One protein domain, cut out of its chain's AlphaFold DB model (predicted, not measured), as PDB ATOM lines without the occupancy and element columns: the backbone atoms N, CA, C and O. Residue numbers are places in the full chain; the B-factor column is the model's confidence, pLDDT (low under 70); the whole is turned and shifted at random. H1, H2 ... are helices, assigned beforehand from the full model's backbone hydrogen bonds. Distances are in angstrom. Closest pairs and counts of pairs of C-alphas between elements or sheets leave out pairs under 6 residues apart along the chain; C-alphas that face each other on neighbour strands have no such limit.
ATOM      1  N   LYS A  88      29.549  44.156  -8.255       90.88
ATOM      2  CA  LYS A  88      30.442  43.093  -7.782       90.88
ATOM      3  C   LYS A  88      30.367  41.847  -8.673       90.88
ATOM      4  O   LYS A  88      31.392  41.238  -8.940       90.88
ATOM      5  N   VAL A  89      29.191  41.533  -9.220       92.69
ATOM      6  CA  VAL A  89      29.023  40.399 -10.145       92.69
ATOM      7  C   VAL A  89      29.852  40.584 -11.421       92.69
ATOM      8  O   VAL A  89      30.421  39.626 -11.930       92.69
ATOM      9  N   ILE A  90      29.969  41.815 -11.937       91.88
ATOM     10  CA  ILE A  90      30.803  42.092 -13.119       91.88
ATOM     11  C   ILE A  90      32.276  41.844 -12.801       91.88
ATOM     12  O   ILE A  90      32.976  41.224 -13.597       91.88
ATOM     13  N   LYS A  91      32.729  42.304 -11.633       90.69
ATOM     14  CA  LYS A  91      34.087  42.066 -11.147       90.69
ATOM     15  C   LYS A  91      34.372  40.566 -11.035       90.69
ATOM     16  O   LYS A  91      35.344  40.108 -11.623       90.69
ATOM     17  N   ASP A  92      33.514  39.823 -10.342       91.94
ATOM     18  CA  ASP A  92      33.691  38.384 -10.116       91.94
ATOM     19  C   ASP A  92      33.725  37.616 -11.459       91.94
ATOM     20  O   ASP A  92      34.588  36.764 -11.667       91.94
ATOM     21  N   ASN A  93      32.877  37.992 -12.428       92.81
ATOM     22  CA  ASN A  93      32.895  37.411 -13.777       92.81
ATOM     23  C   ASN A  93      34.177  37.756 -14.563       92.81
ATOM     24  O   ASN A  93      34.699  36.911 -15.289       92.81
ATOM     25  N   LEU A  94      34.693  38.989 -14.459       93.06
ATOM     26  CA  LEU A  94      35.958  39.373 -15.101       93.06
ATOM     27  C   LEU A  94      37.148  38.631 -14.486       93.06
ATOM     28  O   LEU A  94      38.019  38.178 -15.227       93.06
ATOM     29  N   GLU A  95      37.169  38.464 -13.161       91.25
ATOM     30  CA  GLU A  95      38.166  37.640 -12.469       91.25
ATOM     31  C   GLU A  95      38.103  36.183 -12.951       91.25
ATOM     32  O   GLU A  95      39.139  35.597 -13.259       91.25
ATOM     33  N   GLU A  96      36.906  35.603 -13.095       92.00
ATOM     34  CA  GLU A  96      36.737  34.242 -13.619       92.00
ATOM     35  C   GLU A  96      37.257  34.097 -15.058       92.00
ATOM     36  O   GLU A  96      37.943  33.118 -15.366       92.00
ATOM     37  N   ILE A  97      36.995  35.078 -15.932       91.94
ATOM     38  CA  ILE A  97      37.523  35.091 -17.307       91.94
ATOM     39  C   ILE A  97      39.053  35.135 -17.297       91.94
ATOM     40  O   ILE A  97      39.689  34.339 -17.993       91.94
ATOM     41  N   ILE A  98      39.652  36.037 -16.511       92.88
ATOM     42  CA  ILE A  98      41.113  36.174 -16.414       92.88
ATOM     43  C   ILE A  98      41.735  34.864 -15.926       92.88
ATOM     44  O   ILE A  98      42.661  34.363 -16.562       92.88
ATOM     45  N   ASN A  99      41.200  34.284 -14.850       91.69
ATOM     46  CA  ASN A  99      41.712  33.041 -14.272       91.69
ATOM     47  C   ASN A  99      41.579  31.866 -15.251       91.69
ATOM     48  O   ASN A  99      42.544  31.143 -15.476       91.69
ATOM     49  N   THR A 100      40.426  31.725 -15.913       91.75
ATOM     50  CA  THR A 100      40.200  30.654 -16.898       91.75
ATOM     51  C   THR A 100      41.190  30.741 -18.060       91.75
ATOM     52  O   THR A 100      41.760  29.730 -18.473       91.75
ATOM     53  N   LEU A 101      41.423  31.945 -18.594       92.50
ATOM     54  CA  LEU A 101      42.392  32.144 -19.673       92.50
ATOM     55  C   LEU A 101      43.836  31.945 -19.190       92.50
ATOM     56  O   LEU A 101      44.652  31.401 -19.936       92.50
ATOM     57  N   HIS A 102      44.152  32.354 -17.959       92.19
ATOM     58  CA  HIS A 102      45.471  32.163 -17.360       92.19
ATOM     59  C   HIS A 102      45.803  30.674 -17.242       92.19
ATOM     60  O   HIS A 102      46.846  30.241 -17.738       92.19
ATOM     61  N   ASP A 103      44.897  29.888 -16.656       93.00
ATOM     62  CA  ASP A 103      45.065  28.447 -16.466       93.00
ATOM     63  C   ASP A 103      45.168  27.716 -17.812       93.00
ATOM     64  O   ASP A 103      46.043  26.867 -18.002       93.00
ATOM     65  N   LEU A 104      44.336  28.099 -18.791       93.75
ATOM     66  CA  LEU A 104      44.383  27.549 -20.146       93.75
ATOM     67  C   LEU A 104      45.755  27.768 -20.798       93.75
ATOM     68  O   LEU A 104      46.356  26.830 -21.327       93.75
ATOM     69  N   ILE A 105      46.266  29.001 -20.762       93.38
ATOM     70  CA  ILE A 105      47.575  29.336 -21.337       93.38
ATOM     71  C   ILE A 105      48.700  28.625 -20.577       93.38
ATOM     72  O   ILE A 105      49.654  28.157 -21.203       93.38
ATOM     73  N   ALA A 106      48.602  28.508 -19.251       93.62
ATOM     74  CA  ALA A 106      49.581  27.797 -18.437       93.62
ATOM     75  C   ALA A 106      49.671  26.307 -18.818       93.62
ATOM     76  O   ALA A 106      50.777  25.809 -19.061       93.62
ATOM     77  N   GLU A 107      48.538  25.614 -18.961       94.50
ATOM     78  CA  GLU A 107      48.505  24.204 -19.374       94.50
ATOM     79  C   GLU A 107      48.991  24.011 -20.821       94.50
ATOM     80  O   GLU A 107      49.803  23.120 -21.088       94.50
ATOM     81  N   ILE A 108      48.610  24.889 -21.757       93.38
ATOM     82  CA  ILE A 108      49.122  24.839 -23.139       93.38
ATOM     83  C   ILE A 108      50.646  25.041 -23.167       93.38
ATOM     84  O   ILE A 108      51.360  24.301 -23.848       93.38
ATOM     85  N   ASN A 109      51.172  25.998 -22.397       94.69
ATOM     86  CA  ASN A 109      52.612  26.247 -22.305       94.69
ATOM     87  C   ASN A 109      53.364  25.060 -21.692       94.69
ATOM     88  O   ASN A 109      54.443  24.705 -22.169       94.69
ATOM     89  N   LYS A 110      52.803  24.417 -20.666       94.75
ATOM     90  CA  LYS A 110      53.352  23.202 -20.044       94.75
ATOM     91  C   LYS A 110      53.462  22.053 -21.049       94.75
ATOM     92  O   LYS A 110      54.514  21.406 -21.127       94.75
ATOM     93  N   VAL A 111      52.419  21.834 -21.852       95.50
ATOM     94  CA  VAL A 111      52.418  20.829 -22.927       95.50
ATOM     95  C   VAL A 111      53.428  21.187 -24.012       95.50
ATOM     96  O   VAL A 111      54.289  20.370 -24.332       95.50
ATOM     97  N   SER A 112      53.387  22.413 -24.531       94.88
ATOM     98  CA  SER A 112      54.301  22.897 -25.574       94.88
ATOM     99  C   SER A 112      55.772  22.786 -25.151       94.88
ATOM    100  O   SER A 112      56.626  22.285 -25.892       94.88
ATOM    101  N   LYS A 113      56.079  23.150 -23.902       96.19
ATOM    102  CA  LYS A 113      57.421  23.011 -23.332       96.19
ATOM    103  C   LYS A 113      57.851  21.549 -23.215       96.19
ATOM    104  O   LYS A 113      58.998  21.236 -23.509       96.19
ATOM    105  N   SER A 114      56.956  20.647 -22.822       95.31
ATOM    106  CA  SER A 114      57.291  19.220 -22.755       95.31
ATOM    107  C   SER A 114      57.519  18.621 -24.142       95.31
ATOM    108  O   SER A 114      58.532  17.956 -24.354       95.31
ATOM    109  N   LEU A 115      56.644  18.921 -25.107       93.38
ATOM    110  CA  LEU A 115      56.776  18.452 -26.488       93.38
ATOM    111  C   LEU A 115      58.057  18.972 -27.152       93.38
ATOM    112  O   LEU A 115      58.777  18.190 -27.769       93.38
ATOM    113  N   SER A 116      58.405  20.250 -26.962       94.88
ATOM    114  CA  SER A 116      59.662  20.813 -27.490       94.88
ATOM    115  C   SER A 116      60.918  20.194 -26.864       94.88
ATOM    116  O   SER A 116      61.981  20.201 -27.478       94.88
ATOM    117  N   GLN A 117      60.801  19.601 -25.674       95.62
ATOM    118  CA  GLN A 117      61.860  18.832 -25.013       95.62
ATOM    119  C   GLN A 117      61.829  17.332 -25.354       95.62
ATOM    120  O   GLN A 117      62.578  16.559 -24.755       95.62
ATOM    121  N   GLY A 118      60.947  16.891 -26.258       93.06
ATOM    122  CA  GLY A 118      60.767  15.476 -26.598       93.06
ATOM    123  C   GLY A 118      60.131  14.639 -25.481       93.06
ATOM    124  O   GLY A 118      60.203  13.411 -25.505       93.06
ATOM    125  N   ARG A 119      59.513  15.277 -24.479       94.00
ATOM    126  CA  ARG A 119      58.829  14.609 -23.366       94.00
ATOM    127  C   ARG A 119      57.347  14.473 -23.687       94.00
ATOM    128  O   ARG A 119      56.611  15.453 -23.705       94.00
ATOM    129  N   LEU A 120      56.904  13.241 -23.917       92.31
ATOM    130  CA  LEU A 120      55.534  12.950 -24.366       92.31
ATOM    131  C   LEU A 120      54.592  12.553 -23.229       92.31
ATOM    132  O   LEU A 120      53.379  12.482 -23.408       92.31
ATOM    133  N   ASN A 121      55.144  12.259 -22.056       92.50
ATOM    134  CA  ASN A 121      54.364  11.973 -20.862       92.50
ATOM    135  C   ASN A 121      54.113  13.289 -20.133       92.50
ATOM    136  O   ASN A 121      54.891  13.682 -19.267       92.50
ATOM    137  N   VAL A 122      53.055  13.981 -20.554       91.62
ATOM    138  CA  VAL A 122      52.594  15.227 -19.945       91.62
ATOM    139  C   VAL A 122      51.276  14.954 -19.252       91.62
ATOM    140  O   VAL A 122      50.356  14.422 -19.868       91.62
ATOM    141  N   ASP A 123      51.207  15.311 -17.977       91.25
ATOM    142  CA  ASP A 123      49.957  15.315 -17.233       91.25
ATOM    143  C   ASP A 123      49.215  16.625 -17.514       91.25
ATOM    144  O   ASP A 123      49.800  17.703 -17.360       91.25
ATOM    145  N   ILE A 124      47.971  16.534 -17.980       91.69
ATOM    146  CA  ILE A 124      47.147  17.679 -18.389       91.69
ATOM    147  C   ILE A 124      45.886  17.651 -17.546       91.69
ATOM    148  O   ILE A 124      45.150  16.666 -17.607       91.69
ATOM    149  N   ASP A 125      45.619  18.730 -16.810       93.19
ATOM    150  CA  ASP A 125      44.414  18.823 -15.989       93.19
ATOM    151  C   ASP A 125      43.170  19.044 -16.877       93.19
ATOM    152  O   ASP A 125      43.010  20.122 -17.456       93.19
ATOM    153  N   PRO A 126      42.245  18.067 -16.986       93.00
ATOM    154  CA  PRO A 126      41.044  18.222 -17.803       93.00
ATOM    155  C   PRO A 126      40.076  19.272 -17.240       93.00
ATOM    156  O   PRO A 126      39.202  19.748 -17.965       93.00
ATOM    157  N   SER A 127      40.195  19.625 -15.955       91.81
ATOM    158  CA  SER A 127      39.267  20.522 -15.258       91.81
ATOM    159  C   SER A 127      39.355  21.982 -15.726       91.81
ATOM    160  O   SER A 127      38.366  22.718 -15.604       91.81
ATOM    161  N   VAL A 128      40.496  22.364 -16.316       92.81
ATOM    162  CA  VAL A 128      40.768  23.676 -16.928       92.81
ATOM    163  C   VAL A 128      39.990  23.854 -18.239       92.81
ATOM    164  O   VAL A 128      39.554  24.951 -18.584       92.81
ATOM    165  N   PHE A 129      39.740  22.764 -18.967       93.25
ATOM    166  CA  PHE A 129      39.117  22.794 -20.287       93.25
ATOM    167  C   PHE A 129      37.605  22.587 -20.173       93.25
ATOM    168  O   PHE A 129      37.089  21.473 -20.267       93.25
ATOM    169  N   ARG A 130      36.864  23.676 -19.946       88.88
ATOM    170  CA  ARG A 130      35.396  23.659 -19.795       88.88
ATOM    171  C   ARG A 130      34.687  24.183 -21.042       88.88
ATOM    172  O   ARG A 130      35.251  24.944 -21.819       88.88
ATOM    173  N   GLY A 131      33.429  23.777 -21.229       91.56
ATOM    174  CA  GLY A 131      32.628  24.194 -22.385       91.56
ATOM    175  C   GLY A 131      33.304  23.837 -23.713       91.56
ATOM    176  O   GLY A 131      33.769  22.709 -23.882       91.56
ATOM    177  N   GLU A 132      33.383  24.807 -24.623       91.50
ATOM    178  CA  GLU A 132      34.025  24.668 -25.940       91.50
ATOM    179  C   GLU A 132      35.541  24.411 -25.847       91.50
ATOM    180  O   GLU A 132      36.120  23.778 -26.729       91.50
ATOM    181  N   LEU A 133      36.193  24.776 -24.734       92.62
ATOM    182  CA  LEU A 133      37.625  24.520 -24.535       92.62
ATOM    183  C   LEU A 133      37.952  23.021 -24.424       92.62
ATOM    184  O   LEU A 133      39.104  22.632 -24.612       92.62
ATOM    185  N   LYS A 134      36.958  22.153 -24.174       93.62
ATOM    186  CA  LYS A 134      37.144  20.688 -24.180       93.62
ATOM    187  C   LYS A 134      37.667  20.161 -25.511       93.62
ATOM    188  O   LYS A 134      38.384  19.163 -25.534       93.62
ATOM    189  N   GLU A 135      37.324  20.812 -26.618       94.19
ATOM    190  CA  GLU A 135      37.823  20.405 -27.929       94.19
ATOM    191  C   GLU A 135      39.339  20.617 -28.039       94.19
ATOM    192  O   GLU A 135      40.051  19.751 -28.548       94.19
ATOM    193  N   ILE A 136      39.857  21.704 -27.456       94.31
ATOM    194  CA  ILE A 136      41.299  21.973 -27.380       94.31
ATOM    195  C   ILE A 136      42.004  20.859 -26.599       94.31
ATOM    196  O   ILE A 136      43.015  20.336 -27.068       94.31
ATOM    197  N   TYR A 137      41.447  20.443 -25.456       93.81
ATOM    198  CA  TYR A 137      41.977  19.319 -24.676       93.81
ATOM    199  C   TYR A 137      42.066  18.037 -25.512       93.81
ATOM    200  O   TYR A 137      43.133  17.431 -25.608       93.81
ATOM    201  N   ASN A 138      40.968  17.656 -26.171       94.38
ATOM    202  CA  ASN A 138      40.925  16.451 -27.001       94.38
ATOM    203  C   ASN A 138      41.955  16.510 -28.138       94.38
ATOM    204  O   ASN A 138      42.658  15.531 -28.387       94.38
ATOM    205  N   ASN A 139      42.095  17.666 -28.790       94.75
ATOM    206  CA  ASN A 139      43.074  17.867 -29.853       94.75
ATOM    207  C   ASN A 139      44.515  17.744 -29.337       94.75
ATOM    208  O   ASN A 139      45.326  17.063 -29.965       94.75
ATOM    209  N   ILE A 140      44.829  18.319 -28.172       94.44
ATOM    210  CA  ILE A 140      46.147  18.177 -27.539       94.44
ATOM    211  C   ILE A 140      46.448  16.707 -27.211       94.44
ATOM    212  O   ILE A 140      47.532  16.214 -27.529       94.44
ATOM    213  N   ILE A 141      45.490  15.984 -26.622       94.31
ATOM    214  CA  ILE A 141      45.646  14.558 -26.301       94.31
ATOM    215  C   ILE A 141      45.874  13.731 -27.571       94.31
ATOM    216  O   ILE A 141      46.769  12.884 -27.604       94.31
ATOM    217  N   ASN A 142      45.126  14.007 -28.640       93.31
ATOM    218  CA  ASN A 142      45.300  13.336 -29.926       93.31
ATOM    219  C   ASN A 142      46.684  13.599 -30.531       93.31
ATOM    220  O   ASN A 142      47.325  12.662 -31.007       93.31
ATOM    221  N   ILE A 143      47.187  14.836 -30.463       92.62
ATOM    222  CA  ILE A 143      48.547  15.179 -30.908       92.62
ATOM    223  C   ILE A 143      49.587  14.367 -30.127       92.62
ATOM    224  O   ILE A 143      50.461  13.746 -30.734       92.62
ATOM    225  N   ILE A 144      49.476  14.320 -28.795       94.31
ATOM    226  CA  ILE A 144      50.401  13.566 -27.937       94.31
ATOM    227  C   ILE A 144      50.368  12.075 -28.281       94.31
ATOM    228  O   ILE A 144      51.423  11.458 -28.436       94.31
ATOM    229  N   ASN A 145      49.178  11.492 -28.425       93.25
ATOM    230  CA  ASN A 145      49.018  10.073 -28.739       93.25
ATOM    231  C   ASN A 145      49.576   9.726 -30.124       93.25
ATOM    232  O   ASN A 145      50.311   8.747 -30.253       93.25
ATOM    233  N   ASN A 146      49.311  10.555 -31.137       93.06
ATOM    234  CA  ASN A 146      49.870  10.375 -32.478       93.06
ATOM    235  C   ASN A 146      51.400  10.464 -32.464       93.06
ATOM    236  O   ASN A 146      52.077   9.644 -33.087       93.06
ATOM    237  N   PHE A 147      51.967  11.413 -31.713       94.19
ATOM    238  CA  PHE A 147      53.416  11.548 -31.601       94.19
ATOM    239  C   PHE A 147      54.044  10.359 -30.855       94.19
ATOM    240  O   PHE A 147      55.039   9.805 -31.318       94.19
ATOM    241  N   LYS A 148      53.435   9.890 -29.753       94.50
ATOM    242  CA  LYS A 148      53.861   8.658 -29.060       94.50
ATOM    243  C   LYS A 148      53.850   7.459 -29.996       94.50
ATOM    244  O   LYS A 148      54.844   6.739 -30.054       94.50
ATOM    245  N   LYS A 149      52.765   7.278 -30.757       94.62
ATOM    246  CA  LYS A 149      52.657   6.172 -31.709       94.62
ATOM    247  C   LYS A 149      53.721   6.258 -32.798       94.62
ATOM    248  O   LYS A 149      54.325   5.252 -33.142       94.62
ATOM    249  N   THR A 150      54.005   7.463 -33.284       95.56
ATOM    250  CA  THR A 150      55.069   7.706 -34.267       95.56
ATOM    251  C   THR A 150      56.433   7.285 -33.731       95.56
ATOM    252  O   THR A 150      57.145   6.538 -34.395       95.56
ATOM    253  N   VAL A 151      56.777   7.693 -32.508       95.62
ATOM    254  CA  VAL A 151      58.039   7.299 -31.864       95.62
ATOM    255  C   VAL A 151      58.107   5.787 -31.634       95.62
ATOM    256  O   VAL A 151      59.139   5.181 -31.902       95.62
ATOM    257  N   GLU A 152      57.020   5.161 -31.179       96.12
ATOM    258  CA  GLU A 152      56.931   3.706 -31.004       96.12
ATOM    259  C   GLU A 152      57.194   2.963 -32.321       96.12
ATOM    260  O   GLU A 152      58.037   2.069 -32.374       96.12
ATOM    261  N   VAL A 153      56.524   3.374 -33.399       96.81
ATOM    262  CA  VAL A 153      56.659   2.769 -34.729       96.81
ATOM    263  C   VAL A 153      58.065   2.966 -35.289       96.81
ATOM    264  O   VAL A 153      58.662   2.014 -35.783       96.81
ATOM    265  N   ILE A 154      58.634   4.167 -35.168       96.44
ATOM    266  CA  ILE A 154      60.009   4.440 -35.603       96.44
ATOM    267  C   ILE A 154      61.010   3.604 -34.799       96.44
ATOM    268  O   ILE A 154      61.943   3.058 -35.383       96.44
ATOM    269  N   ASN A 155      60.822   3.455 -33.486       96.38
ATOM    270  CA  ASN A 155      61.682   2.606 -32.661       96.38
ATOM    271  C   ASN A 155      61.584   1.135 -33.070       96.38
ATOM    272  O   ASN A 155      62.612   0.463 -33.142       96.38
ATOM    273  N   GLN A 156      60.379   0.650 -33.378       96.62
ATOM    274  CA  GLN A 156      60.180  -0.704 -33.888       96.62
ATOM    275  C   GLN A 156      60.919  -0.900 -35.216       96.62
ATOM    276  O   GLN A 156      61.767  -1.783 -35.305       96.62
ATOM    277  N   ILE A 157      60.689  -0.015 -36.194       97.50
ATOM    278  CA  ILE A 157      61.371  -0.042 -37.497       97.50
ATOM    279  C   ILE A 157      62.889   0.004 -37.318       97.50
ATOM    280  O   ILE A 157      63.616  -0.767 -37.931       97.50
ATOM    281  N   THR A 158      63.384   0.889 -36.454       96.38
ATOM    282  CA  THR A 158      64.823   1.035 -36.200       96.38
ATOM    283  C   THR A 158      65.399  -0.212 -35.533       96.38
ATOM    284  O   THR A 158      66.522  -0.602 -35.841       96.38
ATOM    285  N   SER A 159      64.648  -0.867 -34.644       97.75
ATOM    286  CA  SER A 159      65.060  -2.133 -34.034       97.75
ATOM    287  C   SER A 159      65.122  -3.264 -35.059       97.75
ATOM    288  O   SER A 159      66.087  -4.022 -35.050       97.75
ATOM    289  N   ASP A 160      64.134  -3.347 -35.950       97.00
ATOM    290  CA  ASP A 160      64.107  -4.321 -37.042       97.00
ATOM    291  C   ASP A 160      65.307  -4.095 -37.986       97.00
ATOM    292  O   ASP A 160      66.090  -5.010 -38.237       97.00
ATOM    293  N   LEU A 161      65.561  -2.844 -38.397       94.25
ATOM    294  CA  LEU A 161      66.720  -2.469 -39.220       94.25
ATOM    295  C   LEU A 161      68.059  -2.768 -38.537       94.25
ATOM    296  O   LEU A 161      68.979  -3.275 -39.179       94.25
ATOM    297  N   LYS A 162      68.179  -2.486 -37.234       94.69
ATOM    298  CA  LYS A 162      69.372  -2.803 -36.432       94.69
ATOM    299  C   LYS A 162      69.688  -4.301 -36.465       94.69
ATOM    300  O   LYS A 162      70.859  -4.670 -36.453       94.69
ATOM    301  N   ASN A 163      68.662  -5.146 -36.521       95.94
ATOM    302  CA  ASN A 163      68.798  -6.597 -36.601       95.94
ATOM    303  C   ASN A 163      68.880  -7.118 -38.050       95.94
ATOM    304  O   ASN A 163      68.901  -8.330 -38.250       95.94
ATOM    305  N   ALA A 164      68.927  -6.230 -39.052       93.69
ATOM    306  CA  ALA A 164      68.820  -6.566 -40.474       93.69
ATOM    307  C   ALA A 164      67.544  -7.365 -40.825       93.69
ATOM    308  O   ALA A 164      67.513  -8.135 -41.785       93.69
ATOM    309  N   GLU A 165      66.473  -7.162 -40.059       94.81
ATOM    310  CA  GLU A 165      65.156  -7.734 -40.310       94.81
ATOM    311  C   GLU A 165      64.355  -6.783 -41.205       94.81
ATOM    312  O   GLU A 165      63.736  -5.816 -40.758       94.81
ATOM    313  N   PHE A 166      64.365  -7.052 -42.509       95.25
ATOM    314  CA  PHE A 166      63.616  -6.257 -43.480       95.25
ATOM    315  C   PHE A 166      62.216  -6.843 -43.671       95.25
ATOM    316  O   PHE A 166      62.056  -7.989 -44.086       95.25
TER     317      PHE A 166
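This is residues 88 to 166 of the 449 residues of the protein "Methyl-accepting chemotaxis protein" of Aquificae bacterium (UniProt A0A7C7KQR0). Two long helices, H2 and H1, run nearly side by side in the same direction, shifted lengthwise so that they overlap only in part and make a long, thin rod. The long link between them folds back along the overlap, and the rod's ends are residues 88 to 98 of H1 and residues 158 to 164, of which 158 to 162 belong to H2. The printed part has 79 residues, with two named helices in the order H1, H2 and no named strand; the class is all helix. It is extended, with a radius of gyration of the C-alphas of 18.6 A and spans of 71 by 21 by 12 A.

H2, the longest helix, is residues 133 to 162 and measures 43.5 A from C-alpha 133 at (37.625, 24.520, -24.535) to C-alpha 162 at (69.372, -2.803, -36.432). H1 is residues 88 to 116, 41.7 A long, and begins with C-alpha 88 at (30.442, 43.093, -7.782).

H2 and H1 are near each other, with 14 pairs of C-alphas within 10 A; their closest C-alphas are 8.2 A apart, only just beyond 8 A. The N-to-C direction of H2 is (0.72, -0.64, -0.29) and that of H1 is (0.71, -0.58, -0.39). In both helices every O i to N i+4 pair is within hydrogen-bond range.

The C-alphas of Lys 88 and Ala 164, the two farthest apart, are 70.8 A apart. Residues 88 to 98 and 158 to 164 stand free; without them the body spans 53 by 21 by 12 A. The link from H1 to H2, residues 117 to 132, is long. The printed part has no cut, its mean pLDDT is 93.8, and no printed residue is under 70.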